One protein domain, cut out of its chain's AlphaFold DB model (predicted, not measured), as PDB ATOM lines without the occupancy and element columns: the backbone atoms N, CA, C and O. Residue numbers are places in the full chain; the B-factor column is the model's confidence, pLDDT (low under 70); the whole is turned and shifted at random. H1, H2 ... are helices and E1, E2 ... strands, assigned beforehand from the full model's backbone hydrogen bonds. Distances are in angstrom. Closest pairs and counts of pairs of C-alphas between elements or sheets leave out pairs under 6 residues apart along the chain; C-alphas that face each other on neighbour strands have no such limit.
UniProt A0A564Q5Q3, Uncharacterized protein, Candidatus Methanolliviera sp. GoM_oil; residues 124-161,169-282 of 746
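AT A GLANCE: This is residues 124 to 161 and 169 to 282 of the 746 residues of an uncharacterized protein of Candidatus Methanolliviera sp. GoM_oil (UniProt A0A564Q5Q3). A strongly twisted sheet of five strands forms a wall, and the small two-strand sheet E3 E6 lies over part of one face of it, with E3 near E4, a loose and incomplete two-layer arrangement. Helix H1 packs on E5 at one end of the wall, and the long unnamed stretches 135 to 161 and 220 to 245 run round the outside. The printed part has 152 residues with seven named strands and one named helix, in the order E1 E2 E3 E4 E5 E6 H1 E7; the large sheet runs E1 E2 E7 E4 E5, and both sheets are antiparallel. The class is mostly strand, though under half of the residues, 62 of 152, are in named elements. The whole is compact and rounded, with a radius of gyration of the C-alphas of 15.2 A and spans of 39 by 35 by 31 A.

IN THESE COORDINATES: In the large sheet, E1 is residues 132 to 134, starting at C-alpha 132 (51.208, -31.110, -47.274). E2, residues 169 to 179, is 27.4 A long and bends by 79 degrees at residue 176. E7, residues 265 to 274, is 26.7 A long and ends at C-alpha 274 (37.274, -37.066, -40.831). E4, residues 198 to 205, is 21.8 A long and bends by 51 degrees at residue 201. E5, residues 212 to 219, is 22.4 A long. The small sheet has E3, residues 185 to 192, 22.0 A, and E6, residues 246 to 250, 13.2 A. H1 is residues 252 to 260, 11.7 A, starting at C-alpha 252 (43.536, -46.834, -59.743).

HOW THE PARTS SIT: E1 and E5 are the edge strands. E1 and E2 pair through N 133 and O 172, 3.0 A, E2 and E7 through N 171 and O 271, 2.9 A, and E7 and E4 through N 202 and O 270, 2.8 A. E4 and E5 form a hairpin, with N 214 and O 203 at 3.0 A. Residues 215 to 216 of E5 also pair, parallel, with residues 230 to 231. E3 and E6 have N 188 and O 248 at 3.0 A. E3 and E7 are apart. H1 is on the large sheet, its height over the sheet 8.5 A, and runs across the strands at 81 degrees to E4 on the local plane. The closest C-alphas of E5 and H1, those of Ile 214 and Trp 256, are 6.6 A apart. In H1 every O i to N i+4 pair is within hydrogen-bond range.

THE WHOLE: The two C-alphas farthest apart, those of Thr 154 and Gly 261, are 41.1 A apart. Residues 162 to 168 are not printed, and C-alphas 161 and 169 are 19.4 A apart across this cut, which lies in the link E1 to E2. The link E5 to E6, 26 residues, is long. The mean pLDDT of the printed part is 74.4; residues 124 to 161, 208 to 210, 233 to 234 and 279 to 282 are under 70.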
ATOM      1  N   TYR A 124      61.942 -41.227 -44.766       44.88
ATOM      2  CA  TYR A 124      61.778 -40.899 -43.355       44.88
ATOM      3  C   TYR A 124      63.101 -40.864 -42.572       44.88
ATOM      4  O   TYR A 124      63.195 -41.375 -41.458       44.88
ATOM      5  N   GLU A 125      64.153 -40.261 -43.120       38.41
ATOM      6  CA  GLU A 125      65.416 -40.075 -42.386       38.41
ATOM      7  C   GLU A 125      65.674 -38.612 -41.999       38.41
ATOM      8  O   GLU A 125      66.467 -38.352 -41.091       38.41
ATOM      9  N   VAL A 126      64.962 -37.648 -42.604       36.62
ATOM     10  CA  VAL A 126      65.136 -36.215 -42.320       36.62
ATOM     11  C   VAL A 126      63.773 -35.509 -42.199       36.62
ATOM     12  O   VAL A 126      63.014 -35.482 -43.164       36.62
ATOM     13  N   PRO A 127      63.423 -34.899 -41.049       34.81
ATOM     14  CA  PRO A 127      62.197 -34.109 -40.928       34.81
ATOM     15  C   PRO A 127      62.283 -32.853 -41.817       34.81
ATOM     16  O   PRO A 127      63.044 -31.940 -41.491       34.81
ATOM     17  N   GLY A 128      61.529 -32.781 -42.924       40.69
ATOM     18  CA  GLY A 128      61.447 -31.545 -43.721       40.69
ATOM     19  C   GLY A 128      60.883 -31.590 -45.149       40.69
ATOM     20  O   GLY A 128      60.524 -30.521 -45.636       40.69
ATOM     21  N   ASP A 129      60.776 -32.748 -45.812       42.38
ATOM     22  CA  ASP A 129      60.499 -32.779 -47.268       42.38
ATOM     23  C   ASP A 129      59.038 -33.020 -47.688       42.38
ATOM     24  O   ASP A 129      58.704 -32.793 -48.850       42.38
ATOM     25  N   ILE A 130      58.128 -33.373 -46.773       51.59
ATOM     26  CA  ILE A 130      56.706 -33.530 -47.125       51.59
ATOM     27  C   ILE A 130      56.015 -32.159 -47.102       51.59
ATOM     28  O   ILE A 130      55.844 -31.539 -46.046       51.59
ATOM     29  N   ARG A 131      55.604 -31.673 -48.280       56.72
ATOM     30  CA  ARG A 131      54.777 -30.465 -48.425       56.72
ATOM     31  C   ARG A 131      53.303 -30.846 -48.510       56.72
ATOM     32  O   ARG A 131      52.770 -30.987 -49.605       56.72
ATOM     33  N   LEU A 132      52.660 -30.962 -47.352       59.62
ATOM     34  CA  LEU A 132      51.208 -31.110 -47.274       59.62
ATOM     35  C   LEU A 132      50.515 -29.749 -47.321       59.62
ATOM     36  O   LEU A 132      50.934 -28.795 -46.655       59.62
ATOM     37  N   VAL A 133      49.448 -29.670 -48.108       62.97
ATOM     38  CA  VAL A 133      48.533 -28.527 -48.154       62.97
ATOM     39  C   VAL A 133      47.103 -29.004 -47.903       62.97
ATOM     40  O   VAL A 133      46.807 -30.189 -48.032       62.97
ATOM     41  N   ALA A 134      46.222 -28.086 -47.503       58.44
ATOM     42  CA  ALA A 134      44.817 -28.418 -47.283       58.44
ATOM     43  C   ALA A 134      44.172 -28.887 -48.594       58.44
ATOM     44  O   ALA A 134      44.403 -28.277 -49.640       58.44
ATOM     45  N   TYR A 135      43.358 -29.940 -48.520       64.31
ATOM     46  CA  TYR A 135      42.628 -30.448 -49.675       64.31
ATOM     47  C   TYR A 135      41.631 -29.400 -50.196       64.31
ATOM     48  O   TYR A 135      40.714 -28.974 -49.491       64.31
ATOM     49  N   ASP A 136      41.814 -28.985 -51.448       56.94
ATOM     50  CA  ASP A 136      40.927 -28.057 -52.153       56.94
ATOM     51  C   ASP A 136      40.047 -28.879 -53.101       56.94
ATOM     52  O   ASP A 136      40.453 -29.196 -54.224       56.94
ATOM     53  N   GLY A 137      38.898 -29.345 -52.598       61.28
ATOM     54  CA  GLY A 137      37.976 -30.214 -53.335       61.28
ATOM     55  C   GLY A 137      37.477 -29.610 -54.659       61.28
ATOM     56  O   GLY A 137      37.726 -28.450 -54.981       61.28
ATOM     57  N   VAL A 138      36.710 -30.389 -55.434       51.91
ATOM     58  CA  VAL A 138      36.296 -30.072 -56.825       51.91
ATOM     59  C   VAL A 138      35.571 -28.714 -56.978       51.91
ATOM     60  O   VAL A 138      35.586 -28.119 -58.053       51.91
ATOM     61  N   ASN A 139      34.982 -28.165 -55.906       49.78
ATOM     62  CA  ASN A 139      34.218 -26.908 -55.926       49.78
ATOM     63  C   ASN A 139      34.899 -25.706 -55.234       49.78
ATOM     64  O   ASN A 139      34.248 -24.679 -55.027       49.78
ATOM     65  N   GLY A 140      36.179 -25.800 -54.858       46.81
ATOM     66  CA  GLY A 140      36.884 -24.708 -54.168       46.81
ATOM     67  C   GLY A 140      36.389 -24.439 -52.737       46.81
ATOM     68  O   GLY A 140      36.620 -23.362 -52.179       46.81
ATOM     69  N   SER A 141      35.636 -25.377 -52.151       46.47
ATOM     70  CA  SER A 141      35.313 -25.378 -50.727       46.47
ATOM     71  C   SER A 141      36.498 -25.970 -49.974       46.47
ATOM     72  O   SER A 141      36.712 -27.177 -49.998       46.47
ATOM     73  N   SER A 142      37.272 -25.117 -49.302       50.44
ATOM     74  CA  SER A 142      38.309 -25.563 -48.374       50.44
ATOM     75  C   SER A 142      37.643 -26.214 -47.156       50.44
ATOM     76  O   SER A 142      37.221 -25.515 -46.225       50.44
ATOM     77  N   GLU A 143      37.492 -27.531 -47.170       52.75
ATOM     78  CA  GLU A 143      37.137 -28.295 -45.974       52.75
ATOM     79  C   GLU A 143      38.405 -28.378 -45.087       52.75
ATOM     80  O   GLU A 143      39.520 -28.469 -45.591       52.75
ATOM     81  N   HIS A 144      38.264 -28.091 -43.783       53.12
ATOM     82  CA  HIS A 144      39.327 -27.597 -42.869       53.12
ATOM     83  C   HIS A 144      40.548 -28.557 -42.736       53.12
ATOM     84  O   HIS A 144      40.401 -29.752 -42.935       53.12
ATOM     85  N   SER A 145      41.788 -28.173 -42.364       49.16
ATOM     86  CA  SER A 145      42.354 -27.027 -41.624       49.16
ATOM     87  C   SER A 145      43.781 -26.644 -42.126       49.16
ATOM     88  O   SER A 145      44.332 -27.290 -43.016       49.16
ATOM     89  N   THR A 146      44.415 -25.581 -41.591       49.38
ATOM     90  CA  THR A 146      45.846 -25.278 -41.857       49.38
ATOM     91  C   THR A 146      46.723 -26.484 -41.495       49.38
ATOM     92  O   THR A 146      46.524 -27.005 -40.403       49.38
ATOM     93  N   PRO A 147      47.716 -26.890 -42.311       50.12
ATOM     94  CA  PRO A 147      48.507 -28.102 -42.076       50.12
ATOM     95  C   PRO A 147      49.286 -28.005 -40.753       50.12
ATOM     96  O   PRO A 147      50.372 -27.428 -40.696       50.12
ATOM     97  N   THR A 148      48.710 -28.499 -39.653       46.47
ATOM     98  CA  THR A 148      49.305 -28.378 -38.306       46.47
ATOM     99  C   THR A 148      49.406 -29.689 -37.531       46.47
ATOM    100  O   THR A 148      50.049 -29.706 -36.483       46.47
ATOM    101  N   ASN A 149      48.857 -30.791 -38.046       49.72
ATOM    102  CA  ASN A 149      48.702 -32.037 -37.286       49.72
ATOM    103  C   ASN A 149      49.389 -33.261 -37.913       49.72
ATOM    104  O   ASN A 149      48.967 -34.392 -37.691       49.72
ATOM    105  N   VAL A 150      50.472 -33.067 -38.665       53.41
ATOM    106  CA  VAL A 150      51.279 -34.194 -39.154       53.41
ATOM    107  C   VAL A 150      52.094 -34.743 -37.988       53.41
ATOM    108  O   VAL A 150      52.995 -34.069 -37.481       53.41
ATOM    109  N   SER A 151      51.779 -35.955 -37.530       53.94
ATOM    110  CA  SER A 151      52.606 -36.638 -36.534       53.94
ATOM    111  C   SER A 151      53.489 -37.674 -37.211       53.94
ATOM    112  O   SER A 151      53.000 -38.642 -37.785       53.94
ATOM    113  N   ILE A 152      54.797 -37.475 -37.113       57.44
ATOM    114  CA  ILE A 152      55.800 -38.461 -37.503       57.44
ATOM    115  C   ILE A 152      55.911 -39.459 -36.335       57.44
ATOM    116  O   ILE A 152      56.453 -39.134 -35.275       57.44
ATOM    117  N   GLY A 153      55.293 -40.637 -36.472       51.50
ATOM    118  CA  GLY A 153      55.227 -41.660 -35.417       51.50
ATOM    119  C   GLY A 153      56.448 -42.589 -35.395       51.50
ATOM    120  O   GLY A 153      57.056 -42.826 -36.426       51.50
ATOM    121  N   THR A 154      56.790 -43.180 -34.242       54.22
ATOM    122  CA  THR A 154      57.841 -44.225 -34.120       54.22
ATOM    123  C   THR A 154      57.337 -45.632 -34.482       54.22
ATOM    124  O   THR A 154      57.883 -46.629 -34.015       54.22
ATOM    125  N   THR A 155      56.221 -45.729 -35.202       61.41
ATOM    126  CA  THR A 155      55.456 -46.963 -35.434       61.41
ATOM    127  C   THR A 155      55.306 -47.253 -36.924       61.41
ATOM    128  O   THR A 155      54.208 -47.588 -37.350       61.41
ATOM    129  N   ALA A 156      56.375 -47.089 -37.706       66.31
ATOM    130  CA  ALA A 156      56.399 -47.374 -39.143       66.31
ATOM    131  C   ALA A 156      56.142 -48.856 -39.455       66.31
ATOM    132  O   ALA A 156      56.428 -49.722 -38.619       66.31
ATOM    133  N   TYR A 157      55.619 -49.147 -40.646       64.81
ATOM    134  CA  TYR A 157      55.609 -50.502 -41.192       64.81
ATOM    135  C   TYR A 157      57.025 -50.878 -41.644       64.81
ATOM    136  O   TYR A 157      57.525 -51.949 -41.288       64.81
ATOM    137  N   ASN A 158      57.700 -49.964 -42.350       62.34
ATOM    138  CA  ASN A 158      59.059 -50.160 -42.839       62.34
ATOM    139  C   ASN A 158      59.902 -48.880 -42.685       62.34
ATOM    140  O   ASN A 158      59.669 -47.882 -43.351       62.34
ATOM    141  N   GLY A 159      60.919 -48.910 -41.818       63.31
ATOM    142  CA  GLY A 159      61.798 -47.761 -41.558       63.31
ATOM    143  C   GLY A 159      61.601 -47.136 -40.175       63.31
ATOM    144  O   GLY A 159      61.241 -47.819 -39.216       63.31
ATOM    145  N   THR A 160      61.923 -45.844 -40.047       58.72
ATOM    146  CA  THR A 160      61.945 -45.147 -38.744       58.72
ATOM    147  C   THR A 160      60.653 -44.381 -38.460       58.72
ATOM    148  O   THR A 160      60.268 -44.256 -37.294       58.72
ATOM    149  N   TYR A 161      59.970 -43.895 -39.499       64.06
ATOM    150  CA  TYR A 161      58.748 -43.109 -39.360       64.06
ATOM    151  C   TYR A 161      57.680 -43.486 -40.398       64.06
ATOM    152  O   TYR A 161      57.996 -44.171 -41.358       64.06
ATOM    153  N   ASP A 169      41.104 -33.905 -40.426       77.12
ATOM    154  CA  ASP A 169      42.075 -33.323 -41.344       77.12
ATOM    155  C   ASP A 169      42.015 -33.979 -42.734       77.12
ATOM    156  O   ASP A 169      42.121 -35.199 -42.891       77.12
ATOM    157  N   TRP A 170      41.918 -33.121 -43.755       82.50
ATOM    158  CA  TRP A 170      41.964 -33.480 -45.171       82.50
ATOM    159  C   TRP A 170      43.173 -32.799 -45.813       82.50
ATOM    160  O   TRP A 170      43.247 -31.570 -45.903       82.50
ATOM    161  N   GLN A 171      44.156 -33.594 -46.219       78.62
ATOM    162  CA  GLN A 171      45.456 -33.107 -46.677       78.62
ATOM    163  C   GLN A 171      45.788 -33.684 -48.048       78.62
ATOM    164  O   GLN A 171      45.404 -34.806 -48.369       78.62
ATOM    165  N   GLU A 172      46.537 -32.931 -48.841       80.75
ATOM    166  CA  GLU A 172      47.092 -33.409 -50.102       80.75
ATOM    167  C   GLU A 172      48.611 -33.237 -50.151       80.75
ATOM    168  O   GLU A 172      49.164 -32.237 -49.687       80.75
ATOM    169  N   GLU A 173      49.274 -34.228 -50.736       78.81
ATOM    170  CA  GLU A 173      50.701 -34.252 -51.025       78.81
ATOM    171  C   GLU A 173      50.916 -34.031 -52.521       78.81
ATOM    172  O   GLU A 173      50.271 -34.678 -53.343       78.81
ATOM    173  N   THR A 174      51.826 -33.128 -52.893       77.38
ATOM    174  CA  THR A 174      52.243 -32.974 -54.297       77.38
ATOM    175  C   THR A 174      53.350 -33.960 -54.631       77.38
ATOM    176  O   THR A 174      54.378 -33.973 -53.955       77.38
ATOM    177  N   ILE A 175      53.176 -34.707 -55.717       73.56
ATOM    178  CA  ILE A 175      54.143 -35.690 -56.207       73.56
ATOM    179  C   ILE A 175      54.655 -35.319 -57.602       73.56
ATOM    180  O   ILE A 175      54.119 -34.436 -58.274       73.56
ATOM    181  N   THR A 176      55.706 -36.001 -58.059       71.19
ATOM    182  CA  THR A 176      56.091 -35.960 -59.474       71.19
ATOM    183  C   THR A 176      54.976 -36.592 -60.311       71.19
ATOM    184  O   THR A 176      54.619 -37.739 -60.027       71.19
ATOM    185  N   PRO A 177      54.428 -35.891 -61.323       78.69
ATOM    186  CA  PRO A 177      53.308 -36.422 -62.078       78.69
ATOM    187  C   PRO A 177      53.637 -37.717 -62.826       78.69
ATOM    188  O   PRO A 177      54.708 -37.834 -63.420       78.69
ATOM    189  N   PHE A 178      52.694 -38.657 -62.856       76.06
ATOM    190  CA  PHE A 178      52.782 -39.883 -63.654       76.06
ATOM    191  C   PHE A 178      51.461 -40.148 -64.378       76.06
ATOM    192  O   PHE A 178      50.396 -39.880 -63.828       76.06
ATOM    193  N   ALA A 179      51.512 -40.681 -65.599       81.81
ATOM    194  CA  ALA A 179      50.312 -40.989 -66.376       81.81
ATOM    195  C   ALA A 179      49.763 -42.382 -66.039       81.81
ATOM    196  O   ALA A 179      50.519 -43.358 -65.949       81.81
ATOM    197  N   LEU A 180      48.441 -42.461 -65.860       82.50
ATOM    198  CA  LEU A 180      47.729 -43.718 -65.655       82.50
ATOM    199  C   LEU A 180      47.660 -44.555 -66.942       82.50
ATOM    200  O   LEU A 180      47.608 -44.041 -68.056       82.50
ATOM    201  N   THR A 181      47.596 -45.869 -66.756       78.38
ATOM    202  CA  THR A 181      47.195 -46.878 -67.742       78.38
ATOM    203  C   THR A 181      45.958 -47.604 -67.210       78.38
ATOM    204  O   THR A 181      45.706 -47.565 -66.008       78.38
ATOM    205  N   GLY A 182      45.206 -48.319 -68.055       74.75
ATOM    206  CA  GLY A 182      44.027 -49.078 -67.601       74.75
ATOM    207  C   GLY A 182      44.326 -50.111 -66.500       74.75
ATOM    208  O   GLY A 182      43.452 -50.419 -65.696       74.75
ATOM    209  N   ASN A 183      45.586 -50.559 -66.405       75.56
ATOM    210  CA  ASN A 183      46.057 -51.567 -65.449       75.56
ATOM    211  C   ASN A 183      46.907 -50.962 -64.315       75.56
ATOM    212  O   ASN A 183      47.639 -51.688 -63.635       75.56
ATOM    213  N   THR A 184      46.892 -49.636 -64.130       79.94
ATOM    214  CA  THR A 184      47.626 -49.008 -63.025       79.94
ATOM    215  C   THR A 184      47.035 -49.432 -61.688       79.94
ATOM    216  O   THR A 184      45.837 -49.286 -61.454       79.94
ATOM    217  N   THR A 185      47.890 -49.913 -60.787       83.19
ATOM    218  CA  THR A 185      47.500 -50.339 -59.438       83.19
ATOM    219  C   THR A 185      48.298 -49.588 -58.382       83.19
ATOM    220  O   THR A 185      49.499 -49.387 -58.547       83.19
ATOM    221  N   ALA A 186      47.670 -49.244 -57.265       85.06
ATOM    222  CA  ALA A 186      48.332 -48.731 -56.074       85.06
ATOM    223  C   ALA A 186      48.280 -49.776 -54.959       85.06
ATOM    224  O   ALA A 186      47.231 -50.365 -54.725       85.06
ATOM    225  N   SER A 187      49.378 -49.978 -54.235       83.25
ATOM    226  CA  SER A 187      49.375 -50.739 -52.985       83.25
ATOM    227  C   SER A 187      49.929 -49.901 -51.848       83.25
ATOM    228  O   SER A 187      50.929 -49.217 -52.042       83.25
ATOM    229  N   VAL A 188      49.304 -49.963 -50.677       86.06
ATOM    230  CA  VAL A 188      49.669 -49.130 -49.525       86.06
ATOM    231  C   VAL A 188      49.445 -49.869 -48.215       86.06
ATOM    232  O   VAL A 188      48.506 -50.664 -48.096       86.06
ATOM    233  N   TRP A 189      50.290 -49.597 -47.223       83.56
ATOM    234  CA  TRP A 189      50.092 -50.064 -45.859       83.56
ATOM    235  C   TRP A 189      49.415 -48.984 -45.030       83.56
ATOM    236  O   TRP A 189      49.845 -47.833 -45.007       83.56
ATOM    237  N   ILE A 190      48.336 -49.362 -44.346       87.75
ATOM    238  CA  ILE A 190      47.534 -48.447 -43.539       87.75
ATOM    239  C   ILE A 190      47.253 -49.076 -42.179       87.75
ATOM    240  O   ILE A 190      46.908 -50.254 -42.072       87.75
ATOM    241  N   ARG A 191      47.385 -48.275 -41.125       85.81
ATOM    242  CA  ARG A 191      47.036 -48.645 -39.752       85.81
ATOM    243  C   ARG A 191      46.090 -47.612 -39.154       85.81
ATOM    244  O   ARG A 191      46.453 -46.449 -38.989       85.81
ATOM    245  N   GLY A 192      44.901 -48.056 -38.758       85.94
ATOM    246  CA  GLY A 192      43.951 -47.265 -37.979       85.94
ATOM    247  C   GLY A 192      44.071 -47.572 -36.486       85.94
ATOM    248  O   GLY A 192      44.017 -48.732 -36.088       85.94
ATOM    249  N   ASP A 193      44.209 -46.542 -35.646       82.56
ATOM    250  CA  ASP A 193      44.189 -46.698 -34.179       82.56
ATOM    251  C   ASP A 193      42.841 -46.302 -33.557       82.56
ATOM    252  O   ASP A 193      42.548 -46.632 -32.406       82.56
ATOM    253  N   THR A 194      42.020 -45.528 -34.263       80.19
ATOM    254  CA  THR A 194      40.713 -45.086 -33.769       80.19
ATOM    255  C   THR A 194      39.791 -44.820 -34.948       80.19
ATOM    256  O   THR A 194      40.203 -44.176 -35.911       80.19
ATOM    257  N   GLU A 195      38.558 -45.302 -34.836       76.00
ATOM    258  CA  GLU A 195      37.506 -45.132 -35.836       76.00
ATOM    259  C   GLU A 195      37.054 -43.673 -35.949       76.00
ATOM    260  O   GLU A 195      36.891 -42.981 -34.939       76.00
ATOM    261  N   ALA A 196      36.883 -43.221 -37.190       82.38
ATOM    262  CA  ALA A 196      36.463 -41.874 -37.571       82.38
ATOM    263  C   ALA A 196      35.085 -41.922 -38.266       82.38
ATOM    264  O   ALA A 196      34.516 -42.999 -38.459       82.38
ATOM    265  N   GLU A 197      34.526 -40.781 -38.661       85.19
ATOM    266  CA  GLU A 197      33.388 -40.757 -39.589       85.19
ATOM    267  C   GLU A 197      33.817 -41.222 -40.984       85.19
ATOM    268  O   GLU A 197      33.145 -42.087 -41.554       85.19
ATOM    269  N   ILE A 198      34.974 -40.755 -41.474       86.75
ATOM    270  CA  ILE A 198      35.589 -41.211 -42.729       86.75
ATOM    271  C   ILE A 198      37.105 -41.359 -42.551       86.75
ATOM    272  O   ILE A 198      37.778 -40.473 -42.035       86.75
ATOM    273  N   GLN A 199      37.671 -42.466 -43.023       88.12
ATOM    274  CA  GLN A 199      39.110 -42.621 -43.243       88.12
ATOM    275  C   GLN A 199      39.321 -43.040 -44.694       88.12
ATOM    276  O   GLN A 199      38.730 -44.029 -45.142       88.12
ATOM    277  N   ALA A 200      40.123 -42.279 -45.433       89.88
ATOM    278  CA  ALA A 200      40.285 -42.483 -46.864       89.88
ATOM    279  C   ALA A 200      41.660 -42.059 -47.388       89.88
ATOM    280  O   ALA A 200      42.363 -41.232 -46.804       89.88
ATOM    281  N   ILE A 201      42.008 -42.633 -48.534       91.12
ATOM    282  CA  ILE A 201      43.153 -42.245 -49.357       91.12
ATOM    283  C   ILE A 201      42.665 -42.006 -50.781       91.12
ATOM    284  O   ILE A 201      41.705 -42.630 -51.222       91.12
ATOM    285  N   GLY A 202      43.299 -41.109 -51.519       91.44
ATOM    286  CA  GLY A 202      42.890 -40.807 -52.879       91.44
ATOM    287  C   GLY A 202      44.009 -40.285 -53.754       91.44
ATOM    288  O   GLY A 202      45.125 -40.042 -53.302       91.44
ATOM    289  N   PHE A 203      43.677 -40.091 -55.021       92.50
ATOM    290  CA  PHE A 203      44.580 -39.600 -56.056       92.50
ATOM    291  C   PHE A 203      43.907 -38.434 -56.770       92.50
ATOM    292  O   PHE A 203      42.680 -38.408 -56.889       92.50
ATOM    293  N   ALA A 204      44.684 -37.448 -57.211       90.31
ATOM    294  CA  ALA A 204      44.152 -36.275 -57.895       90.31
ATOM    295  C   ALA A 204      45.024 -35.837 -59.080       90.31
ATOM    296  O   ALA A 204      46.232 -36.076 -59.100       90.31
ATOM    297  N   SER A 205      44.381 -35.167 -60.041       90.00
ATOM    298  CA  SER A 205      44.989 -34.570 -61.231       90.00
ATOM    299  C   SER A 205      44.486 -33.140 -61.435       90.00
ATOM    300  O   SER A 205      43.328 -32.823 -61.143       90.00
ATOM    301  N   GLY A 206      45.349 -32.249 -61.927       82.31
ATOM    302  CA  GLY A 206      44.954 -30.936 -62.438       82.31
ATOM    303  C   GLY A 206      44.763 -29.872 -61.354       82.31
ATOM    304  O   GLY A 206      45.331 -29.928 -60.270       82.31
ATOM    305  N   SER A 207      44.005 -28.812 -61.621       76.56
ATOM    306  CA  SER A 207      43.719 -27.785 -60.605       76.56
ATOM    307  C   SER A 207      42.454 -26.999 -60.936       76.56
ATOM    308  O   SER A 207      42.027 -26.942 -62.092       76.56
ATOM    309  N   GLY A 208      41.854 -26.372 -59.922       69.12
ATOM    310  CA  GLY A 208      40.644 -25.571 -60.088       69.12
ATOM    311  C   GLY A 208      39.476 -26.388 -60.651       69.12
ATOM    312  O   GLY A 208      39.227 -27.503 -60.213       69.12
ATOM    313  N   ILE A 209      38.772 -25.838 -61.644       63.91
ATOM    314  CA  ILE A 209      37.570 -26.458 -62.238       63.91
ATOM    315  C   ILE A 209      37.848 -27.710 -63.082       63.91
ATOM    316  O   ILE A 209      36.912 -28.405 -63.452       63.91
ATOM    317  N   SER A 210      39.112 -27.961 -63.424       68.81
ATOM    318  CA  SER A 210      39.554 -29.148 -64.167       68.81
ATOM    319  C   SER A 210      40.190 -30.179 -63.234       68.81
ATOM    320  O   SER A 210      40.929 -31.041 -63.693       68.81
ATOM    321  N   ARG A 211      39.987 -30.038 -61.917       81.38
ATOM    322  CA  ARG A 211      40.484 -30.993 -60.936       81.38
ATOM    323  C   ARG A 211      39.616 -32.245 -60.970       81.38
ATOM    324  O   ARG A 211      38.431 -32.180 -60.651       81.38
ATOM    325  N   HIS A 212      40.250 -33.374 -61.243       89.06
ATOM    326  CA  HIS A 212      39.667 -34.696 -61.074       89.06
ATOM    327  C   HIS A 212      40.332 -35.397 -59.891       89.06
ATOM    328  O   HIS A 212      41.507 -35.173 -59.582       89.06
ATOM    329  N   SER A 213      39.562 -36.204 -59.169       90.50
ATOM    330  CA  SER A 213      40.072 -37.029 -58.077       90.50
ATOM    331  C   SER A 213      39.278 -38.315 -57.945       90.50
ATOM    332  O   SER A 213      38.131 -38.383 -58.376       90.50
ATOM    333  N   ILE A 214      39.885 -39.325 -57.335       91.31
ATOM    334  CA  ILE A 214      39.177 -40.498 -56.822       91.31
ATOM    335  C   ILE A 214      39.591 -40.723 -55.371       91.31
ATOM    336  O   ILE A 214      40.762 -40.554 -55.025       91.31
ATOM    337  N   LEU A 215      38.626 -41.063 -54.521       91.62
ATOM    338  CA  LEU A 215      38.786 -41.201 -53.077       91.62
ATOM    339  C   LEU A 215      38.296 -42.587 -52.646       91.62
ATOM    340  O   LEU A 215      37.116 -42.917 -52.774       91.62
ATOM    341  N   TYR A 216      39.209 -43.395 -52.120       91.06
ATOM    342  CA  TYR A 216      38.945 -44.730 -51.603       91.06
ATOM    343  C   TYR A 216      38.568 -44.652 -50.139       91.06
ATOM    344  O   TYR A 216      39.404 -44.344 -49.285       91.06
ATOM    345  N   ARG A 217      37.310 -44.964 -49.837       88.25
ATOM    346  CA  ARG A 217      36.855 -45.062 -48.454       88.25
ATOM    347  C   ARG A 217      37.296 -46.394 -47.850       88.25
ATOM    348  O   ARG A 217      36.946 -47.452 -48.362       88.25
ATOM    349  N   LEU A 218      38.036 -46.319 -46.746       87.94
ATOM    350  CA  LEU A 218      38.634 -47.475 -46.076       87.94
ATOM    351  C   LEU A 218      37.824 -47.871 -44.846       87.94
ATOM    352  O   LEU A 218      37.362 -49.000 -44.738       87.94
ATOM    353  N   TRP A 219      37.602 -46.911 -43.948       85.50
ATOM    354  CA  TRP A 219      36.876 -47.110 -42.696       85.50
ATOM    355  C   TRP A 219      35.968 -45.927 -42.388       85.50
ATOM    356  O   TRP A 219      36.139 -44.827 -42.917       85.50
ATOM    357  N   GLY A 220      35.027 -46.150 -41.476       83.56
ATOM    358  CA  GLY A 220      34.355 -45.086 -40.745       83.56
ATOM    359  C   GLY A 220      32.868 -45.335 -40.548       83.56
ATOM    360  O   GLY A 220      32.269 -46.200 -41.180       83.56
ATOM    361  N   THR A 221      32.261 -44.551 -39.668       81.81
ATOM    362  CA  THR A 221      30.858 -44.737 -39.268       81.81
ATOM    363  C   THR A 221      29.844 -44.084 -40.211       81.81
ATOM    364  O   THR A 221      28.648 -44.385 -40.131       81.81
ATOM    365  N   GLN A 222      30.290 -43.201 -41.110       81.75
ATOM    366  CA  GLN A 222      29.422 -42.556 -42.090       81.75
ATOM    367  C   GLN A 222      29.050 -43.530 -43.215       81.75
ATOM    368  O   GLN A 222      29.867 -44.324 -43.658       81.75
ATOM    369  N   GLY A 223      27.796 -43.501 -43.675       71.62
ATOM    370  CA  GLY A 223      27.353 -44.335 -44.800       71.62
ATOM    371  C   GLY A 223      27.976 -43.922 -46.141       71.62
ATOM    372  O   GLY A 223      28.768 -42.986 -46.205       71.62
ATOM    373  N   ASN A 224      27.579 -44.600 -47.222       76.00
ATOM    374  CA  ASN A 224      28.081 -44.316 -48.571       76.00
ATOM    375  C   ASN A 224      27.942 -42.834 -48.943       76.00
ATOM    376  O   ASN A 224      26.882 -42.227 -48.754       76.00
ATOM    377  N   LEU A 225      29.009 -42.286 -49.516       79.88
ATOM    378  CA  LEU A 225      29.079 -40.899 -49.957       79.88
ATOM    379  C   LEU A 225      28.543 -40.790 -51.384       79.88
ATOM    380  O   LEU A 225      28.779 -41.662 -52.216       79.88
ATOM    381  N   THR A 226      27.767 -39.742 -51.653       74.00
ATOM    382  CA  THR A 226      26.984 -39.619 -52.896       74.00
ATOM    383  C   THR A 226      27.728 -38.938 -54.041       74.00
ATOM    384  O   THR A 226      27.171 -38.821 -55.131       74.00
ATOM    385  N   GLU A 227      28.930 -38.419 -53.799       77.50
ATOM    386  CA  GLU A 227      29.709 -37.725 -54.826       77.50
ATOM    387  C   GLU A 227      30.437 -38.747 -55.710       77.50
ATOM    388  O   GLU A 227      30.887 -39.788 -55.235       77.50
ATOM    389  N   THR A 228      30.527 -38.459 -57.008       75.75
ATOM    390  CA  THR A 228      30.974 -39.419 -58.033       75.75
ATOM    391  C   THR A 228      32.439 -39.817 -57.911       75.75
ATOM    392  O   THR A 228      32.817 -40.874 -58.391       75.75
ATOM    393  N   ASN A 229      33.259 -38.998 -57.258       82.81
ATOM    394  CA  ASN A 229      34.671 -39.275 -57.011       82.81
ATOM    395  C   ASN A 229      34.919 -40.224 -55.825       82.81
ATOM    396  O   ASN A 229      36.070 -40.579 -55.579       82.81
ATOM    397  N   TRP A 230      33.888 -40.634 -55.078       87.88
ATOM    398  CA  TRP A 230      34.035 -41.602 -53.991       87.88
ATOM    399  C   TRP A 230      33.833 -43.033 -54.468       87.88
ATOM    400  O   TRP A 230      32.732 -43.439 -54.848       87.88
ATOM    401  N   ILE A 231      34.883 -43.836 -54.325       84.06
ATOM    402  CA  ILE A 231      34.830 -45.277 -54.549       84.06
ATOM    403  C   ILE A 231      34.302 -45.932 -53.270       84.06
ATOM    404  O   ILE A 231      35.030 -46.154 -52.298       84.06
ATOM    405  N   ASN A 232      32.993 -46.189 -53.254       74.56
ATOM    406  CA  ASN A 232      32.295 -46.849 -52.152       74.56
ATOM    407  C   ASN A 232      32.220 -48.365 -52.401       74.56
ATOM    408  O   ASN A 232      31.878 -48.786 -53.504       74.56
ATOM    409  N   GLY A 233      32.440 -49.191 -51.372       69.62
ATOM    410  CA  GLY A 233      32.153 -50.631 -51.435       69.62
ATOM    411  C   GLY A 233      33.372 -51.541 -51.256       69.62
ATOM    412  O   GLY A 233      33.631 -51.931 -50.124       69.62
ATOM    413  N   PRO A 234      34.098 -51.926 -52.326       67.31
ATOM    414  CA  PRO A 234      35.027 -53.067 -52.302       67.31
ATOM    415  C   PRO A 234      36.179 -52.941 -51.292       67.31
ATOM    416  O   PRO A 234      36.677 -53.952 -50.807       67.31
ATOM    417  N   TYR A 235      36.573 -51.715 -50.947       75.75
ATOM    418  CA  TYR A 235      37.660 -51.436 -49.999       75.75
ATOM    419  C   TYR A 235      37.165 -51.008 -48.616       75.75
ATOM    420  O   TYR A 235      37.964 -50.888 -47.687       75.75
ATOM    421  N   GLN A 236      35.859 -50.780 -48.478       76.75
ATOM    422  CA  GLN A 236      35.266 -50.295 -47.246       76.75
ATOM    423  C   GLN A 236      35.131 -51.442 -46.245       76.75
ATOM    424  O   GLN A 236      34.552 -52.481 -46.554       76.75
ATOM    425  N   ASP A 237      35.628 -51.227 -45.027       76.31
ATOM    426  CA  ASP A 237      35.543 -52.167 -43.908       76.31
ATOM    427  C   ASP A 237      36.129 -53.555 -44.236       76.31
ATOM    428  O   ASP A 237      35.815 -54.551 -43.583       76.31
ATOM    429  N   LEU A 238      37.026 -53.612 -45.233       74.44
ATOM    430  CA  LEU A 238      37.741 -54.824 -45.636       74.44
ATOM    431  C   LEU A 238      38.545 -55.412 -44.464       74.44
ATOM    432  O   LEU A 238      38.660 -56.629 -44.319       74.44
ATOM    433  N   TYR A 239      39.062 -54.534 -43.603       79.50
ATOM    434  CA  TYR A 239      39.761 -54.870 -42.366       79.50
ATOM    435  C   TYR A 239      39.084 -54.202 -41.163       79.50
ATOM    436  O   TYR A 239      38.377 -53.211 -41.310       79.50
ATOM    437  N   SER A 240      39.325 -54.704 -39.950       79.75
ATOM    438  CA  SER A 240      38.853 -54.072 -38.707       79.75
ATOM    439  C   SER A 240      39.904 -53.141 -38.104       79.75
ATOM    440  O   SER A 240      41.090 -53.462 -38.137       79.75
ATOM    441  N   ILE A 241      39.479 -52.054 -37.453       81.81
ATOM    442  CA  ILE A 241      40.378 -51.166 -36.699       81.81
ATOM    443  C   ILE A 241      40.890 -51.887 -35.447       81.81
ATOM    444  O   ILE A 241      40.177 -52.046 -34.456       81.81
ATOM    445  N   ASP A 242      42.142 -52.333 -35.506       85.06
ATOM    446  CA  ASP A 242      42.781 -53.185 -34.499       85.06
ATOM    447  C   ASP A 242      44.210 -52.741 -34.137       85.06
ATOM    448  O   ASP A 242      44.934 -53.472 -33.456       85.06
ATOM    449  N   SER A 243      44.618 -51.544 -34.576       85.00
ATOM    450  CA  SER A 243      45.982 -51.022 -34.429       85.00
ATOM    451  C   SER A 243      47.074 -51.869 -35.106       85.00
ATOM    452  O   SER A 243      48.257 -51.674 -34.811       85.00
ATOM    453  N   ASN A 244      46.720 -52.769 -36.030       86.19
ATOM    454  CA  ASN A 244      47.673 -53.459 -36.896       86.19
ATOM    455  C   ASN A 244      47.781 -52.771 -38.265       86.19
ATOM    456  O   ASN A 244      46.924 -51.983 -38.667       86.19
ATOM    457  N   TRP A 245      48.877 -53.054 -38.966       85.75
ATOM    458  CA  TRP A 245      49.090 -52.630 -40.346       85.75
ATOM    459  C   TRP A 245      48.392 -53.597 -41.300       85.75
ATOM    460  O   TRP A 245      48.643 -54.802 -41.241       85.75
ATOM    461  N   HIS A 246      47.576 -53.059 -42.201       84.88
ATOM    462  CA  HIS A 246      46.883 -53.807 -43.246       84.88
ATOM    463  C   HIS A 246      47.290 -53.284 -44.618       84.88
ATOM    464  O   HIS A 246      47.536 -52.087 -44.782       84.88
ATOM    465  N   ARG A 247      47.370 -54.184 -45.599       87.12
ATOM    466  CA  ARG A 247      47.728 -53.840 -46.976       87.12
ATOM    467  C   ARG A 247      46.467 -53.694 -47.813       87.12
ATOM    468  O   ARG A 247      45.647 -54.612 -47.859       87.12
ATOM    469  N   TYR A 248      46.353 -52.562 -48.488       83.62
ATOM    470  CA  TYR A 248      45.309 -52.292 -49.464       83.62
ATOM    471  C   TYR A 248      45.898 -52.306 -50.871       83.62
ATOM    472  O   TYR A 248      47.045 -51.899 -51.066       83.62
ATOM    473  N   GLU A 249      45.106 -52.771 -51.832       85.31
ATOM    474  CA  GLU A 249      45.420 -52.744 -53.259       85.31
ATOM    475  C   GLU A 249      44.250 -52.096 -54.001       85.31
ATOM    476  O   GLU A 249      43.103 -52.489 -53.799       85.31
ATOM    477  N   PHE A 250      44.541 -51.097 -54.832       84.88
ATOM    478  CA  PHE A 250      43.556 -50.308 -55.566       84.88
ATOM    479  C   PHE A 250      43.869 -50.338 -57.072       84.88
ATOM    480  O   PHE A 250      44.997 -50.013 -57.451       84.88
ATOM    481  N   PRO A 251      42.914 -50.666 -57.952       86.38
ATOM    482  CA  PRO A 251      43.054 -50.622 -59.402       86.38
ATOM    483  C   PRO A 251      42.822 -49.192 -59.906       86.38
ATOM    484  O   PRO A 251      41.881 -48.911 -60.644       86.38
ATOM    485  N   ILE A 252      43.702 -48.272 -59.501       88.00
ATOM    486  CA  ILE A 252      43.536 -46.834 -59.743       88.00
ATOM    487  C   ILE A 252      43.354 -46.472 -61.217       88.00
ATOM    488  O   ILE A 252      42.682 -45.494 -61.503       88.00
ATOM    489  N   GLY A 253      43.929 -47.238 -62.145       81.94
ATOM    490  CA  GLY A 253      43.761 -47.026 -63.578       81.94
ATOM    491  C   GLY A 253      42.328 -47.266 -64.042       81.94
ATOM    492  O   GLY A 253      41.742 -46.420 -64.715       81.94
ATOM    493  N   THR A 254      41.758 -48.401 -63.636       82.44
ATOM    494  CA  THR A 254      40.378 -48.779 -63.949       82.44
ATOM    495  C   THR A 254      39.396 -47.830 -63.267       82.44
ATOM    496  O   THR A 254      38.608 -47.183 -63.948       82.44
ATOM    497  N   ASP A 255      39.524 -47.646 -61.949       84.75
ATOM    498  CA  ASP A 255      38.597 -46.820 -61.165       84.75
ATOM    499  C   ASP A 255      38.610 -45.348 -61.623       84.75
ATOM    500  O   ASP A 255      37.583 -44.665 -61.608       84.75
ATOM    501  N   TRP A 256      39.764 -44.843 -62.074       88.81
ATOM    502  CA  TRP A 256      39.867 -43.498 -62.639       88.81
ATOM    503  C   TRP A 256      39.158 -43.378 -63.985       88.81
ATOM    504  O   TRP A 256      38.415 -42.417 -64.196       88.81
ATOM    505  N   ASN A 257      39.380 -44.336 -64.888       83.31
ATOM    506  CA  ASN A 257      38.742 -44.336 -66.198       83.31
ATOM    507  C   ASN A 257      37.221 -44.485 -66.078       83.31
ATOM    508  O   ASN A 257      36.494 -43.779 -66.767       83.31
ATOM    509  N   ASP A 258      36.740 -45.308 -65.147       81.00
ATOM    510  CA  ASP A 258      35.308 -45.469 -64.878       81.00
ATOM    511  C   ASP A 258      34.682 -44.185 -64.310       81.00
ATOM    512  O   ASP A 258      33.547 -43.833 -64.635       81.00
ATOM    513  N   THR A 259      35.424 -43.452 -63.475       82.06
ATOM    514  CA  THR A 259      34.929 -42.212 -62.857       82.06
ATOM    515  C   THR A 259      34.924 -41.033 -63.834       82.06
ATOM    516  O   THR A 259      33.978 -40.242 -63.843       82.06
ATOM    517  N   TRP A 260      35.982 -40.887 -64.638       83.81
ATOM    518  CA  TRP A 260      36.236 -39.673 -65.426       83.81
ATOM    519  C   TRP A 260      36.174 -39.875 -66.946       83.81
ATOM    520  O   TRP A 260      36.150 -38.891 -67.682       83.81
ATOM    521  N   GLY A 261      36.118 -41.116 -67.434       80.94
ATOM    522  CA  GLY A 261      36.079 -41.449 -68.864       80.94
ATOM    523  C   GLY A 261      37.396 -41.205 -69.608       80.94
ATOM    524  O   GLY A 261      37.418 -41.226 -70.838       80.94
ATOM    525  N   SER A 262      38.485 -40.922 -68.889       82.81
ATOM    526  CA  SER A 262      39.816 -40.732 -69.466       82.81
ATOM    527  C   SER A 262      40.917 -41.018 -68.455       82.81
ATOM    528  O   SER A 262      40.795 -40.653 -67.286       82.81
ATOM    529  N   LEU A 263      42.030 -41.584 -68.920       82.69
ATOM    530  CA  LEU A 263      43.250 -41.759 -68.133       82.69
ATOM    531  C   LEU A 263      44.078 -40.467 -68.138       82.69
ATOM    532  O   LEU A 263      44.447 -39.955 -69.195       82.69
ATOM    533  N   GLU A 264      44.371 -39.944 -66.949       86.69
ATOM    534  CA  GLU A 264      45.071 -38.668 -66.758       86.69
ATOM    535  C   GLU A 264      46.411 -38.849 -66.028       86.69
ATOM    536  O   GLU A 264      46.763 -39.946 -65.584       86.69
ATOM    537  N   SER A 265      47.174 -37.759 -65.899       87.00
ATOM    538  CA  SER A 265      48.387 -37.739 -65.079       87.00
ATOM    539  C   SER A 265      48.070 -37.384 -63.633       87.00
ATOM    540  O   SER A 265      47.586 -36.286 -63.364       87.00
ATOM    541  N   ILE A 266      48.387 -38.272 -62.697       88.62
ATOM    542  CA  ILE A 266      48.231 -38.029 -61.261       88.62
ATOM    543  C   ILE A 266      49.380 -37.167 -60.775       88.62
ATOM    544  O   ILE A 266      50.535 -37.509 -61.000       88.62
ATOM    545  N   ASP A 267      49.059 -36.071 -60.093       84.88
ATOM    546  CA  ASP A 267      50.027 -35.105 -59.567       84.88
ATOM    547  C   ASP A 267      49.964 -34.944 -58.044       84.88
ATOM    548  O   ASP A 267      50.835 -34.297 -57.450       84.88
ATOM    549  N   ARG A 268      48.960 -35.541 -57.391       86.06
ATOM    550  CA  ARG A 268      48.782 -35.473 -55.940       86.06
ATOM    551  C   ARG A 268      48.190 -36.742 -55.345       86.06
ATOM    552  O   ARG A 268      47.384 -37.426 -55.979       86.06
ATOM    553  N   ILE A 269      48.513 -36.965 -54.075       88.00
ATOM    554  CA  ILE A 269      47.857 -37.943 -53.201       88.00
ATOM    555  C   ILE A 269      47.010 -37.191 -52.185       88.00
ATOM    556  O   ILE A 269      47.390 -36.121 -51.718       88.00
ATOM    557  N   VAL A 270      45.846 -37.739 -51.864       87.62
ATOM    558  CA  VAL A 270      44.898 -37.182 -50.904       87.62
ATOM    559  C   VAL A 270      44.820 -38.113 -49.700       87.62
ATOM    560  O   VAL A 270      44.669 -39.321 -49.856       87.62
ATOM    561  N   HIS A 271      44.890 -37.553 -48.499       86.81
ATOM    562  CA  HIS A 271      44.774 -38.273 -47.236       86.81
ATOM    563  C   HIS A 271      43.650 -37.659 -46.412       86.81
ATOM    564  O   HIS A 271      43.631 -36.447 -46.185       86.81
ATOM    565  N   ILE A 272      42.717 -38.493 -45.960       85.69
ATOM    566  CA  ILE A 272      41.502 -38.037 -45.289       85.69
ATOM    567  C   ILE A 272      41.335 -38.793 -43.982       85.69
ATOM    568  O   ILE A 272      41.226 -40.020 -43.959       85.69
ATOM    569  N   GLN A 273      41.264 -38.029 -42.902       84.62
ATOM    570  CA  GLN A 273      40.748 -38.470 -41.622       84.62
ATOM    571  C   GLN A 273      39.658 -37.483 -41.220       84.62
ATOM    572  O   GLN A 273      39.968 -36.350 -40.882       84.62
ATOM    573  N   ASP A 274      38.402 -37.901 -41.226       84.12
ATOM    574  CA  ASP A 274      37.274 -37.066 -40.831       84.12
ATOM    575  C   ASP A 274      36.663 -37.585 -39.532       84.12
ATOM    576  O   ASP A 274      36.185 -38.719 -39.466       84.12
ATOM    577  N   ASN A 275      36.720 -36.767 -38.484       80.44
ATOM    578  CA  ASN A 275      36.138 -37.059 -37.177       80.44
ATOM    579  C   ASN A 275      35.543 -35.784 -36.564       80.44
ATOM    580  O   ASN A 275      36.043 -35.265 -35.560       80.44
ATOM    581  N   ASP A 276      34.485 -35.263 -37.169       76.06
ATOM    582  CA  ASP A 276      33.594 -34.240 -36.625       76.06
ATOM    583  C   ASP A 276      33.144 -34.535 -35.187       76.06
ATOM    584  O   ASP A 276      33.066 -33.621 -34.355       76.06
ATOM    585  N   ALA A 277      32.888 -35.803 -34.849       70.38
ATOM    586  CA  ALA A 277      32.465 -36.193 -33.503       70.38
ATOM    587  C   ALA A 277      33.560 -35.984 -32.438       70.38
ATOM    588  O   ALA A 277      33.258 -35.773 -31.255       70.38
ATOM    589  N   SER A 278      34.840 -36.056 -32.812       71.44
ATOM    590  CA  SER A 278      35.983 -35.816 -31.921       71.44
ATOM    591  C   SER A 278      37.226 -35.335 -32.690       71.44
ATOM    592  O   SER A 278      38.209 -36.067 -32.768       71.44
ATOM    593  N   PRO A 279      37.286 -34.059 -33.125       69.56
ATOM    594  CA  PRO A 279      38.298 -33.552 -34.074       69.56
ATOM    595  C   PRO A 279      39.755 -33.563 -33.586       69.56
ATOM    596  O   PRO A 279      40.669 -33.213 -34.319       69.56
ATOM    597  N   SER A 280      39.981 -33.909 -32.318       64.44
ATOM    598  CA  SER A 280      41.309 -34.004 -31.689       64.44
ATOM    599  C   SER A 280      41.711 -35.447 -31.354       64.44
ATOM    600  O   SER A 280      42.742 -35.677 -30.720       64.44
ATOM    601  N   VAL A 281      40.884 -36.416 -31.749       62.47
ATOM    602  CA  VAL A 281      41.017 -37.846 -31.464       62.47
ATOM    603  C   VAL A 281      40.800 -38.602 -32.775       62.47
ATOM    604  O   VAL A 281      39.970 -38.210 -33.582       62.47
ATOM    605  N   GLY A 282      41.553 -39.670 -33.025       66.56
ATOM    606  CA  GLY A 282      41.602 -40.283 -34.358       66.56
ATOM    607  C   GLY A 282      43.019 -40.275 -34.891       66.56
ATOM    608  O   GLY A 282      43.640 -39.212 -34.910       66.56
TER     609      GLY A 282